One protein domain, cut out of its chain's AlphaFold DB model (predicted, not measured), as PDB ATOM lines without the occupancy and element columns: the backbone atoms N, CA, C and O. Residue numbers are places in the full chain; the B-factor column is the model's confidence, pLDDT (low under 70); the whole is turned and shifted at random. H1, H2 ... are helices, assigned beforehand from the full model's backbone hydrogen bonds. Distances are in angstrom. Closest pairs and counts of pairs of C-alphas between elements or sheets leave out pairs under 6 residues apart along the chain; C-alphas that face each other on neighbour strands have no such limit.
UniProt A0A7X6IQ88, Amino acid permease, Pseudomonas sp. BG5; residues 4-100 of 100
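This is residues 4 to 100 of the 100 residues of the protein "Amino acid permease" of Pseudomonas sp. BG5 (UniProt A0A7X6IQ88). A long helical hairpin, H2 and H3, makes one arm of an open, roughly L-shaped model, and from the end of the hairpin where H2 begins and H3 ends, H1 and H4 reach away to the same side, with a gap between them. Residues 4 to 12 of H1 and residues 86 to 100, of which 86 to 98 belong to H4, stick out free. The printed part has 97 residues with four named helices, in the order H1, H2, H3, H4, and no named strand; the class is all helix. It is loose, with a radius of gyration of the C-alphas of 16.8 A, and flat, spanning 48 by 42 by 23 A.

H1, residues 4 to 19, is close to but not clearly touching H2, residues 22 to 45; the closest C-alphas, those of Ile 16 and Ala 25, are 7.2 A apart. The two run opposite ways at a steep tilt of 47 degrees. H2 and H3, residues 56 to 72, form a helical hairpin: they touch, closest at the C-alphas of Asn 41 and Gln 59, 4.9 A apart, and run opposite ways at a shallow tilt of 21 degrees. H4, residues 75 to 98, touches H2 with residues 76 to 81 alone, and H2 touches H4 with residues 24 to 32 alone; the closest C-alphas, those of Phe 28 and Ala 77, are 4.7 A apart. H2 and H4 run the same way at a steep tilt of 56 degrees. H1 is apart from H3 and H4. In H2, H3 and H4 every O i to N i+4 pair is within hydrogen-bond range; in H1, 11 of 12 are.

H1 begins at C-alpha 4 (140.327, 167.977, 108.018) and is 23.1 A long from first to last C-alpha. H2 measures 34.4 A and H3 25.0 A. H4, 34.5 A long, ends at C-alpha 98 (153.311, 187.466, 114.391).

The C-alphas farthest apart, of Leu 18 and Gly 49, are 49.4 A apart. The printed part has no cut. The links H1 to H2 and H3 to H4 are tight, and H2 to H3 is short. The mean pLDDT of the printed part is 91.0; residue 100 is under 70.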
ATOM      1  N   ARG A   4     138.975 167.690 108.526       94.94
ATOM      2  CA  ARG A   4     140.327 167.977 108.018       94.94
ATOM      3  C   ARG A   4     141.419 167.363 108.895       94.94
ATOM      4  O   ARG A   4     142.373 166.823 108.361       94.94
ATOM      5  N   ALA A   5     141.278 167.442 110.219       92.62
ATOM      6  CA  ALA A   5     142.268 166.891 111.142       92.62
ATOM      7  C   ALA A   5     142.286 165.360 111.079       92.62
ATOM      8  O   ALA A   5     143.350 164.758 111.042       92.62
ATOM      9  N   GLU A   6     141.105 164.750 111.003       95.19
ATOM     10  CA  GLU A   6     140.957 163.299 110.898       95.19
ATOM     11  C   GLU A   6     141.600 162.747 109.620       95.19
ATOM     12  O   GLU A   6     142.432 161.848 109.703       95.19
ATOM     13  N   ILE A   7     141.300 163.341 108.457       96.44
ATOM     14  CA  ILE A   7     141.894 162.931 107.175       96.44
ATOM     15  C   ILE A   7     143.419 163.090 107.204       96.44
ATOM     16  O   ILE A   7     144.135 162.191 106.773       96.44
ATOM     17  N   VAL A   8     143.930 164.206 107.735       95.44
ATOM     18  CA  VAL A   8     145.378 164.447 107.827       95.44
ATOM     19  C   VAL A   8     146.058 163.397 108.704       95.44
ATOM     20  O   VAL A   8     147.064 162.827 108.290       95.44
ATOM     21  N   ILE A   9     145.507 163.102 109.885       92.38
ATOM     22  CA  ILE A   9     146.063 162.078 110.779       92.38
ATOM     23  C   ILE A   9     146.005 160.702 110.113       92.38
ATOM     24  O   ILE A   9     147.000 159.983 110.145       92.38
ATOM     25  N   ALA A  10     144.892 160.352 109.463       93.38
ATOM     26  CA  ALA A  10     144.754 159.079 108.759       93.38
ATOM     27  C   ALA A  10     145.821 158.915 107.665       93.38
ATOM     28  O   ALA A  10     146.499 157.892 107.623       93.38
ATOM     29  N   VAL A  11     146.029 159.940 106.830       95.69
ATOM     30  CA  VAL A  11     147.065 159.926 105.784       95.69
ATOM     31  C   VAL A  11     148.466 159.781 106.383       95.69
ATOM     32  O   VAL A  11     149.251 158.975 105.889       95.69
ATOM     33  N   ILE A  12     148.776 160.511 107.462       91.38
ATOM     34  CA  ILE A  12     150.073 160.413 108.151       91.38
ATOM     35  C   ILE A  12     150.294 158.994 108.683       91.38
ATOM     36  O   ILE A  12     151.349 158.410 108.447       91.38
ATOM     37  N   VAL A  13     149.304 158.422 109.373       89.94
ATOM     38  CA  VAL A  13     149.406 157.081 109.965       89.94
ATOM     39  C   VAL A  13     149.563 156.014 108.883       89.94
ATOM     40  O   VAL A  13     150.444 155.168 109.002       89.94
ATOM     41  N   VAL A  14     148.773 156.077 107.806       91.88
ATOM     42  CA  VAL A  14     148.904 155.150 106.668       91.88
ATOM     43  C   VAL A  14     150.291 155.260 106.036       91.88
ATOM     44  O   VAL A  14     150.931 154.240 105.799       91.88
ATOM     45  N   GLY A  15     150.790 156.481 105.819       92.12
ATOM     46  CA  GLY A  15     152.135 156.703 105.287       92.12
ATOM     47  C   GLY A  15     153.233 156.111 106.173       92.12
ATOM     48  O   GLY A  15     154.142 155.466 105.661       92.12
ATOM     49  N   ILE A  16     153.124 156.269 107.497       86.19
ATOM     50  CA  ILE A  16     154.064 155.667 108.454       86.19
ATOM     51  C   ILE A  16     154.014 154.140 108.361       86.19
ATOM     52  O   ILE A  16     155.060 153.520 108.246       86.19
ATOM     53  N   VAL A  17     152.827 153.528 108.360       86.19
ATOM     54  CA  VAL A  17     152.675 152.059 108.317       86.19
ATOM     55  C   VAL A  17     153.231 151.445 107.027       86.19
ATOM     56  O   VAL A  17     153.710 150.317 107.049       86.19
ATOM     57  N   LEU A  18     153.189 152.171 105.907       88.94
ATOM     58  CA  LEU A  18     153.729 151.686 104.633       88.94
ATOM     59  C   LEU A  18     155.263 151.675 104.572       88.94
ATOM     60  O   LEU A  18     155.815 150.987 103.716       88.94
ATOM     61  N   VAL A  19     155.948 152.446 105.425       85.19
ATOM     62  CA  VAL A  19     157.401 152.688 105.312       85.19
ATOM     63  C   VAL A  19     158.170 152.314 106.584       85.19
ATOM     64  O   VAL A  19     159.344 151.964 106.501       85.19
ATOM     65  N   ALA A  20     157.538 152.390 107.754       78.62
ATOM     66  CA  ALA A  20     158.161 152.152 109.050       78.62
ATOM     67  C   ALA A  20     157.740 150.807 109.648       78.62
ATOM     68  O   ALA A  20     156.594 150.372 109.515       78.62
ATOM     69  N   ASP A  21     158.659 150.191 110.391       81.50
ATOM     70  CA  ASP A  21     158.362 148.992 111.159       81.50
ATOM     71  C   ASP A  21     157.310 149.270 112.238       81.50
ATOM     72  O   ASP A  21     157.316 150.300 112.923       81.50
ATOM     73  N   LEU A  22     156.431 148.288 112.459       78.88
ATOM     74  CA  LEU A  22     155.356 148.374 113.451       78.88
ATOM     75  C   LEU A  22     155.896 148.723 114.850       78.88
ATOM     76  O   LEU A  22     155.253 149.428 115.626       78.88
ATOM     77  N   ARG A  23     157.101 148.237 115.167       82.50
ATOM     78  CA  ARG A  23     157.772 148.455 116.450       82.50
ATOM     79  C   ARG A  23     158.157 149.919 116.664       82.50
ATOM     80  O   ARG A  23     157.955 150.434 117.764       82.50
ATOM     81  N   ASP A  24     158.643 150.593 115.626       81.31
ATOM     82  CA  ASP A  24     159.009 152.010 115.691       81.31
ATOM     83  C   ASP A  24     157.768 152.898 115.746       81.31
ATOM     84  O   ASP A  24     157.725 153.853 116.525       81.31
ATOM     85  N   ALA A  25     156.716 152.533 115.007       82.50
ATOM     86  CA  ALA A  25     155.424 153.213 115.077       82.50
ATOM     87  C   ALA A  25     154.802 153.123 116.485       82.50
ATOM     88  O   ALA A  25     154.339 154.129 117.036       82.50
ATOM     89  N   ILE A  26     154.842 151.939 117.110       86.44
ATOM     90  CA  ILE A  26     154.384 151.741 118.493       86.44
ATOM     91  C   ILE A  26     155.256 152.535 119.473       86.44
ATOM     92  O   ILE A  26     154.721 153.168 120.386       86.44
ATOM     93  N   GLY A  27     156.578 152.549 119.279       86.94
ATOM     94  CA  GLY A  27     157.502 153.359 120.074       86.94
ATOM     95  C   GLY A  27     157.168 154.851 120.006       86.94
ATOM     96  O   GLY A  27     157.031 155.502 121.042       86.94
ATOM     97  N   PHE A  28     156.942 155.383 118.804       85.12
ATOM     98  CA  PHE A  28     156.565 156.783 118.596       85.12
ATOM     99  C   PHE A  28     155.236 157.135 119.278       85.12
ATOM    100  O   PHE A  28     155.142 158.140 119.990       85.12
ATOM    101  N   SER A  29     154.219 156.282 119.133       89.00
ATOM    102  CA  SER A  29     152.936 156.471 119.822       89.00
ATOM    103  C   SER A  29     153.107 156.451 121.346       89.00
ATOM    104  O   SER A  29     152.541 157.284 122.058       89.00
ATOM    105  N   SER A  30     153.919 155.522 121.854       92.75
ATOM    106  CA  SER A  30     154.178 155.361 123.288       92.75
ATOM    107  C   SER A  30     154.893 156.579 123.874       92.75
ATOM    108  O   SER A  30     154.525 157.031 124.957       92.75
ATOM    109  N   PHE A  31     155.841 157.174 123.143       93.81
ATOM    110  CA  PHE A  31     156.476 158.436 123.531       93.81
ATOM    111  C   PHE A  31     155.439 159.545 123.761       93.81
ATOM    112  O   PHE A  31     155.475 160.217 124.793       93.81
ATOM    113  N   GLY A  32     154.481 159.712 122.843       92.75
ATOM    114  CA  GLY A  32     153.428 160.723 122.974       92.75
ATOM    115  C   GLY A  32     152.561 160.519 124.220       92.75
ATOM    116  O   GLY A  32     152.269 161.477 124.940       92.75
ATOM    117  N   VAL A  33     152.206 159.266 124.518       95.38
ATOM    118  CA  VAL A  33     151.440 158.903 125.720       95.38
ATOM    119  C   VAL A  33     152.239 159.177 126.998       95.38
ATOM    120  O   VAL A  33     151.707 159.773 127.935       95.38
ATOM    121  N   LEU A  34     153.520 158.801 127.037       95.81
ATOM    122  CA  LEU A  34     154.395 159.059 128.185       95.81
ATOM    123  C   LEU A  34     154.609 160.556 128.413       95.81
ATOM    124  O   LEU A  34     154.557 161.011 129.553       95.81
ATOM    125  N   LEU A  35     154.789 161.336 127.346       95.12
ATOM    126  CA  LEU A  35     154.894 162.790 127.432       95.12
ATOM    127  C   LEU A  35     153.600 163.413 127.970       95.12
ATOM    128  O   LEU A  35     153.649 164.268 128.856       95.12
ATOM    129  N   TYR A  36     152.442 162.967 127.477       95.38
ATOM    130  CA  TYR A  36     151.144 163.409 127.982       95.38
ATOM    131  C   TYR A  36     151.002 163.128 129.482       95.38
ATOM    132  O   TYR A  36     150.663 164.034 130.248       95.38
ATOM    133  N   TYR A  37     151.323 161.908 129.921       96.56
ATOM    134  CA  TYR A  37     151.248 161.558 131.335       96.56
ATOM    135  C   TYR A  37     152.287 162.288 132.183       96.56
ATOM    136  O   TYR A  37     151.958 162.706 133.292       96.56
ATOM    137  N   LEU A  38     153.497 162.522 131.680       96.56
ATOM    138  CA  LEU A  38     154.501 163.331 132.367       96.56
ATOM    139  C   LEU A  38     153.973 164.750 132.629       96.56
ATOM    140  O   LEU A  38     154.045 165.241 133.758       96.56
ATOM    141  N   ILE A  39     153.385 165.383 131.611       95.69
ATOM    142  CA  ILE A  39     152.779 166.716 131.730       95.69
ATOM    143  C   ILE A  39     151.599 166.686 132.706       95.69
ATOM    144  O   ILE A  39     151.479 167.587 133.537       95.69
ATOM    145  N   ALA A  40     150.749 165.658 132.647       95.38
ATOM    146  CA  ALA A  40     149.611 165.510 133.550       95.38
ATOM    147  C   ALA A  40     150.054 165.369 135.018       95.38
ATOM    148  O   ALA A  40     149.522 166.068 135.881       95.38
ATOM    149  N   ASN A  41     151.072 164.545 135.294       95.75
ATOM    150  CA  ASN A  41     151.651 164.395 136.633       95.75
ATOM    151  C   ASN A  41     152.263 165.718 137.122       95.75
ATOM    152  O   ASN A  41     152.006 166.151 138.247       95.75
ATOM    153  N   ALA A  42     153.014 166.417 136.265       94.62
ATOM    154  CA  ALA A  42     153.600 167.716 136.596       94.62
ATOM    155  C   ALA A  42     152.535 168.798 136.855       94.62
ATOM    156  O   ALA A  42     152.684 169.633 137.752       94.62
ATOM    157  N   ALA A  43     151.440 168.792 136.090       93.38
ATOM    158  CA  ALA A  43     150.313 169.692 136.300       93.38
ATOM    159  C   ALA A  43     149.596 169.390 137.624       93.38
ATOM    160  O   ALA A  43     149.331 170.314 138.391       93.38
ATOM    161  N   ALA A  44     149.347 168.112 137.920       92.88
ATOM    162  CA  ALA A  44     148.703 167.677 139.155       92.88
ATOM    163  C   ALA A  44     149.571 167.920 140.401       92.88
ATOM    164  O   ALA A  44     149.047 168.247 141.464       92.88
ATOM    165  N   PHE A  45     150.899 167.836 140.286       92.31
ATOM    166  CA  PHE A  45     151.815 168.163 141.383       92.31
ATOM    167  C   PHE A  45     151.694 169.627 141.840       92.31
ATOM    168  O   PHE A  45     151.830 169.913 143.030       92.31
ATOM    169  N   ARG A  46     151.399 170.539 140.903       90.88
ATOM    170  CA  ARG A  46     151.176 171.970 141.169       90.88
ATOM    171  C   ARG A  46     149.758 172.299 141.653       90.88
ATOM    172  O   ARG A  46     149.471 173.468 141.887       90.88
ATOM    173  N   GLN A  47     148.862 171.318 141.768       91.44
ATOM    174  CA  GLN A  47     147.521 171.548 142.308       91.44
ATOM    175  C   GLN A  47     147.561 171.644 143.836       91.44
ATOM    176  O   GLN A  47     148.117 170.773 144.512       91.44
ATOM    177  N   ASP A  48     146.892 172.664 144.373       86.88
ATOM    178  CA  ASP A  48     146.763 172.920 145.807       86.88
ATOM    179  C   ASP A  48     145.289 173.005 146.235       86.88
ATOM    180  O   ASP A  48     144.390 173.231 145.424       86.88
ATOM    181  N   GLY A  49     145.030 172.814 147.531       84.00
ATOM    182  CA  GLY A  49     143.696 172.951 148.121       84.00
ATOM    183  C   GLY A  49     142.712 171.824 147.777       84.00
ATOM    184  O   GLY A  49     143.100 170.685 147.518       84.00
ATOM    185  N   ALA A  50     141.416 172.154 147.800       81.50
ATOM    186  CA  ALA A  50     140.295 171.207 147.720       81.50
ATOM    187  C   ALA A  50     140.175 170.445 146.383       81.50
ATOM    188  O   ALA A  50     139.475 169.439 146.304       81.50
ATOM    189  N   VAL A  51     140.860 170.895 145.328       86.88
ATOM    190  CA  VAL A  51     140.885 170.201 144.029       86.88
ATOM    191  C   VAL A  51     141.873 169.030 143.998       86.88
ATOM    192  O   VAL A  51     141.797 168.186 143.102       86.88
ATOM    193  N   ARG A  52     142.787 168.936 144.976       85.19
ATOM    194  CA  ARG A  52     143.795 167.874 145.031       85.19
ATOM    195  C   ARG A  52     143.206 166.590 145.619       85.19
ATOM    196  O   ARG A  52     143.016 166.481 146.825       85.19
ATOM    197  N   ARG A  53     142.992 165.586 144.762       84.94
ATOM    198  CA  ARG A  53     142.437 164.271 145.151       84.94
ATOM    199  C   ARG A  53     143.476 163.251 145.625       84.94
ATOM    200  O   ARG A  53     143.122 162.307 146.319       84.94
ATOM    201  N   HIS A  54     144.747 163.421 145.252       86.31
ATOM    202  CA  HIS A  54     145.811 162.441 145.501       86.31
ATOM    203  C   HIS A  54     147.047 163.076 146.161       86.31
ATOM    204  O   HIS A  54     147.321 164.259 145.935       86.31
ATOM    205  N   PRO A  55     147.821 162.315 146.961       89.38
ATOM    206  CA  PRO A  55     149.065 162.799 147.556       89.38
ATOM    207  C   PRO A  55     150.125 163.130 146.495       89.38
ATOM    208  O   PRO A  55     150.235 162.457 145.470       89.38
ATOM    209  N   ARG A  56     150.966 164.138 146.774       89.38
ATOM    210  CA  ARG A  56     152.038 164.594 145.863       89.38
ATOM    211  C   ARG A  56     153.041 163.491 145.509       89.38
ATOM    212  O   ARG A  56     153.552 163.485 144.396       89.38
ATOM    213  N   ALA A  57     153.275 162.546 146.421       92.50
ATOM    214  CA  ALA A  57     154.161 161.409 146.188       92.50
ATOM    215  C   ALA A  57     153.751 160.591 144.952       92.50
ATOM    216  O   ALA A  57     154.614 160.230 144.160       92.50
ATOM    217  N   LEU A  58     152.446 160.376 144.726       92.81
ATOM    218  CA  LEU A  58     151.971 159.632 143.553       92.81
ATOM    219  C   LEU A  58     152.307 160.346 142.240       92.81
ATOM    220  O   LEU A  58     152.690 159.688 141.281       92.81
ATOM    221  N   GLN A  59     152.231 161.679 142.215       93.94
ATOM    222  CA  GLN A  59     152.565 162.464 141.023       93.94
ATOM    223  C   GLN A  59     154.065 162.417 140.714       93.94
ATOM    224  O   GLN A  59     154.465 162.340 139.554       93.94
ATOM    225  N   VAL A  60     154.909 162.417 141.751       95.12
ATOM    226  CA  VAL A  60     156.362 162.262 141.585       95.12
ATOM    227  C   VAL A  60     156.693 160.863 141.071       95.12
ATOM    228  O   VAL A  60     157.433 160.738 140.099       95.12
ATOM    229  N   VAL A  61     156.109 159.815 141.660       97.25
ATOM    230  CA  VAL A  61     156.313 158.429 141.207       97.25
ATOM    231  C   VAL A  61     155.835 158.250 139.766       97.25
ATOM    232  O   VAL A  61     156.557 157.668 138.962       97.25
ATOM    233  N   GLY A  62     154.669 158.792 139.409       96.25
ATOM    234  CA  GLY A  62     154.147 158.741 138.043       96.25
ATOM    235  C   GLY A  62     155.053 159.457 137.039       96.25
ATOM    236  O   GLY A  62     155.363 158.898 135.986       96.25
ATOM    237  N   ALA A  63     155.545 160.653 137.378       95.44
ATOM    238  CA  ALA A  63     156.494 161.388 136.543       95.44
ATOM    239  C   ALA A  63     157.817 160.623 136.357       95.44
ATOM    240  O   ALA A  63     158.281 160.467 135.227       95.44
ATOM    241  N   LEU A  64     158.394 160.090 137.440       97.06
ATOM    242  CA  LEU A  64     159.612 159.277 137.380       97.06
ATOM    243  C   LEU A  64     159.399 157.992 136.573       97.06
ATOM    244  O   LEU A  64     160.261 157.629 135.781       97.06
ATOM    245  N   GLY A  65     158.242 157.344 136.712       96.88
ATOM    246  CA  GLY A  65     157.867 156.183 135.909       96.88
ATOM    247  C   GLY A  65     157.793 156.508 134.417       96.88
ATOM    248  O   GLY A  65     158.312 155.750 133.602       96.88
ATOM    249  N   CYS A  66     157.233 157.667 134.051       96.31
ATOM    250  CA  CYS A  66     157.212 158.117 132.657       96.31
ATOM    251  C   CYS A  66     158.631 158.329 132.107       96.31
ATOM    252  O   CYS A  66     158.926 157.899 130.994       96.31
ATOM    253  N   LEU A  67     159.515 158.951 132.895       94.19
ATOM    254  CA  LEU A  67     160.917 159.163 132.521       94.19
ATOM    255  C   LEU A  67     161.704 157.850 132.448       94.19
ATOM    256  O   LEU A  67     162.547 157.684 131.574       94.19
ATOM    257  N   LEU A  68     161.439 156.896 133.333       96.31
ATOM    258  CA  LEU A  68     162.087 155.591 133.274       96.31
ATOM    259  C   LEU A  68     161.663 154.841 132.007       96.31
ATOM    260  O   LEU A  68     162.516 154.377 131.258       96.31
ATOM    261  N   LEU A  69     160.356 154.783 131.738       93.56
ATOM    262  CA  LEU A  69     159.812 154.101 130.565       93.56
ATOM    263  C   LEU A  69     160.264 154.761 129.262       93.56
ATOM    264  O   LEU A  69     160.609 154.053 128.328       93.56
ATOM    265  N   VAL A  70     160.349 156.093 129.177       92.69
ATOM    266  CA  VAL A  70     160.804 156.743 127.932       92.69
ATOM    267  C   VAL A  70     162.260 156.403 127.592       92.69
ATOM    268  O   VAL A  70     162.621 156.370 126.419       92.69
ATOM    269  N   ASN A  71     163.084 156.096 128.599       90.25
ATOM    270  CA  ASN A  71     164.466 155.654 128.404       90.25
ATOM    271  C   ASN A  71     164.580 154.182 127.969       90.25
ATOM    272  O   ASN A  71     165.645 153.776 127.512       90.25
ATOM    273  N   THR A  72     163.515 153.380 128.083       91.56
ATOM    274  CA  THR A  72     163.495 151.999 127.565       91.56
ATOM    275  C   THR A  72     162.984 151.911 126.125       91.56
ATOM    276  O   THR A  72     163.069 150.849 125.507       91.56
ATOM    277  N   LEU A  73     162.457 153.012 125.576       86.25
ATOM    278  CA  LEU A  73     161.974 153.089 124.199       86.25
ATOM    279  C   LEU A  73     163.130 153.158 123.181       86.25
ATOM    280  O   LEU A  73     164.233 153.598 123.514       86.25
ATOM    281  N   PRO A  74     162.877 152.796 121.905       84.75
ATOM    282  CA  PRO A  74     163.820 153.035 120.818       84.75
ATOM    283  C   PRO A  74     164.254 154.506 120.770       84.75
ATOM    284  O   PRO A  74     163.417 155.408 120.680       84.75
ATOM    285  N   VAL A  75     165.567 154.752 120.783       85.81
ATOM    286  CA  VAL A  75     166.148 156.108 120.805       85.81
ATOM    287  C   VAL A  75     165.637 156.954 119.636       85.81
ATOM    288  O   VAL A  75     165.322 158.130 119.811       85.81
ATOM    289  N   LEU A  76     165.481 156.338 118.460       85.88
ATOM    290  CA  LEU A  76     164.960 157.005 117.270       85.88
ATOM    291  C   LEU A  76     163.537 157.545 117.490       85.88
ATOM    292  O   LEU A  76     163.269 158.698 117.161       85.88
ATOM    293  N   ALA A  77     162.650 156.761 118.112       86.00
ATOM    294  CA  ALA A  77     161.283 157.184 118.411       86.00
ATOM    295  C   ALA A  77     161.254 158.387 119.368       86.00
ATOM    296  O   ALA A  77     160.508 159.342 119.139       86.00
ATOM    297  N   SER A  78     162.108 158.381 120.396       86.62
ATOM    298  CA  SER A  78     162.230 159.486 121.355       86.62
ATOM    299  C   SER A  78     162.790 160.762 120.716       86.62
ATOM    300  O   SER A  78     162.280 161.856 120.980       86.62
ATOM    301  N   ILE A  79     163.794 160.649 119.837       90.50
ATOM    302  CA  ILE A  79     164.357 161.795 119.102       90.50
ATOM    303  C   ILE A  79     163.307 162.395 118.163       90.50
ATOM    304  O   ILE A  79     163.057 163.602 118.216       90.50
ATOM    305  N   VAL A  80     162.662 161.563 117.338       89.50
ATOM    306  CA  VAL A  80     161.644 162.014 116.377       89.50
ATOM    307  C   VAL A  80     160.462 162.649 117.108       89.50
ATOM    308  O   VAL A  80     160.044 163.751 116.756       89.50
ATOM    309  N   GLY A  81     159.963 162.011 118.170       88.69
ATOM    310  CA  GLY A  81     158.890 162.555 119.001       88.69
ATOM    311  C   GLY A  81     159.241 163.917 119.602       88.69
ATOM    312  O   GLY A  81     158.449 164.859 119.518       88.69
ATOM    313  N   THR A  82     160.455 164.059 120.136       91.50
ATOM    314  CA  THR A  82     160.941 165.332 120.687       91.50
ATOM    315  C   THR A  82     161.032 166.411 119.606       91.50
ATOM    316  O   THR A  82     160.564 167.531 119.818       91.50
ATOM    317  N   ALA A  83     161.566 166.082 118.427       93.75
ATOM    318  CA  ALA A  83     161.659 167.016 117.307       93.75
ATOM    319  C   ALA A  83     160.275 167.514 116.857       93.75
ATOM    320  O   ALA A  83     160.075 168.719 116.703       93.75
ATOM    321  N   VAL A  84     159.295 166.611 116.722       92.25
ATOM    322  CA  VAL A  84     157.910 166.964 116.360       92.25
ATOM    323  C   VAL A  84     157.305 167.941 117.375       92.25
ATOM    324  O   VAL A  84     156.703 168.947 116.987       92.25
ATOM    325  N   VAL A  85     157.502 167.692 118.673       92.50
ATOM    326  CA  VAL A  85     157.017 168.582 119.740       92.50
ATOM    327  C   VAL A  85     157.684 169.954 119.660       92.50
ATOM    328  O   VAL A  85     156.989 170.972 119.712       92.50
ATOM    329  N   LEU A  86     159.007 170.004 119.486       94.69
ATOM    330  CA  LEU A  86     159.750 171.260 119.367       94.69
ATOM    331  C   LEU A  86     159.289 172.086 118.162       94.69
ATOM    332  O   LEU A  86     159.071 173.289 118.304       94.69
ATOM    333  N   ILE A  87     159.066 171.449 117.009       96.62
ATOM    334  CA  ILE A  87     158.527 172.109 115.810       96.62
ATOM    335  C   ILE A  87     157.143 172.698 116.103       96.62
ATOM    336  O   ILE A  87     156.892 173.862 115.791       96.62
ATOM    337  N   GLY A  88     156.254 171.934 116.746       93.12
ATOM    338  CA  GLY A  88     154.914 172.404 117.105       93.12
ATOM    339  C   GLY A  88     154.934 173.591 118.075       93.12
ATOM    340  O   GLY A  88     154.199 174.567 117.886       93.12
ATOM    341  N   VAL A  89     155.805 173.546 119.087       94.31
ATOM    342  CA  VAL A  89     156.001 174.648 120.041       94.31
ATOM    343  C   VAL A  89     156.566 175.878 119.338       94.31
ATOM    344  O   VAL A  89     156.028 176.972 119.518       94.31
ATOM    345  N   LEU A  90     157.595 175.716 118.506       96.06
ATOM    346  CA  LEU A  90     158.209 176.819 117.770       96.06
ATOM    347  C   LEU A  90     157.205 177.473 116.823       96.06
ATOM    348  O   LEU A  90     157.044 178.692 116.852       96.06
ATOM    349  N   TYR A  91     156.466 176.673 116.053       95.94
ATOM    350  CA  TYR A  91     155.394 177.159 115.190       95.94
ATOM    351  C   TYR A  91     154.360 177.963 115.982       95.94
ATOM    352  O   TYR A  91     154.003 179.074 115.586       95.94
ATOM    353  N   ARG A  92     153.915 177.450 117.136       93.00
ATOM    354  CA  ARG A  92     152.969 178.160 118.004       93.00
ATOM    355  C   ARG A  92     153.542 179.487 118.504       93.00
ATOM    356  O   ARG A  92     152.834 180.490 118.473       93.00
ATOM    357  N   VAL A  93     154.795 179.507 118.953       95.69
ATOM    358  CA  VAL A  93     155.463 180.725 119.441       95.69
ATOM    359  C   VAL A  93     155.605 181.754 118.323       95.69
ATOM    360  O   VAL A  93     155.254 182.914 118.528       95.69
ATOM    361  N   VAL A  94     156.061 181.342 117.138       96.06
ATOM    362  CA  VAL A  94     156.187 182.215 115.961       96.06
ATOM    363  C   VAL A  94     154.826 182.782 115.571       96.06
ATOM    364  O   VAL A  94     154.688 183.994 115.436       96.06
ATOM    365  N   ARG A  95     153.792 181.937 115.481       96.19
ATOM    366  CA  ARG A  95     152.424 182.373 115.174       96.19
ATOM    367  C   ARG A  95     151.916 183.408 116.170       96.19
ATOM    368  O   ARG A  95     151.408 184.430 115.734       96.19
ATOM    369  N   LEU A  96     152.089 183.172 117.473       95.50
ATOM    370  CA  LEU A  96     151.652 184.103 118.519       95.50
ATOM    371  C   LEU A  96     152.409 185.436 118.487       95.50
ATOM    372  O   LEU A  96     151.816 186.462 118.805       95.50
ATOM    373  N   ARG A  97     153.696 185.426 118.116       93.69
ATOM    374  CA  ARG A  97     154.505 186.644 117.961       93.69
ATOM    375  C   ARG A  97     154.126 187.452 116.723       93.69
ATOM    376  O   ARG A  97     154.190 188.664 116.794       93.69
ATOM    377  N   LEU A  98     153.740 186.797 115.628       93.75
ATOM    378  CA  LEU A  98     153.311 187.466 114.391       93.75
ATOM    379  C   LEU A  98     151.882 188.025 114.470       93.75
ATOM    380  O   LEU A  98     151.535 188.913 113.704       93.75
ATOM    381  N   THR A  99     151.037 187.471 115.343       88.31
ATOM    382  CA  THR A  99     149.666 187.963 115.577       88.31
ATOM    383  C   THR A  99     149.560 189.025 116.673       88.31
ATOM    384  O   THR A  99     148.458 189.506 116.923       88.31
ATOM    385  N   ARG A 100     150.657 189.320 117.377       65.50
ATOM    386  CA  ARG A 100     150.765 190.455 118.304       65.50
ATOM    387  C   ARG A 100     151.309 191.658 117.557       65.50
ATOM    388  O   ARG A 100     150.862 192.767 117.906       65.50
TER     389      ARG A 100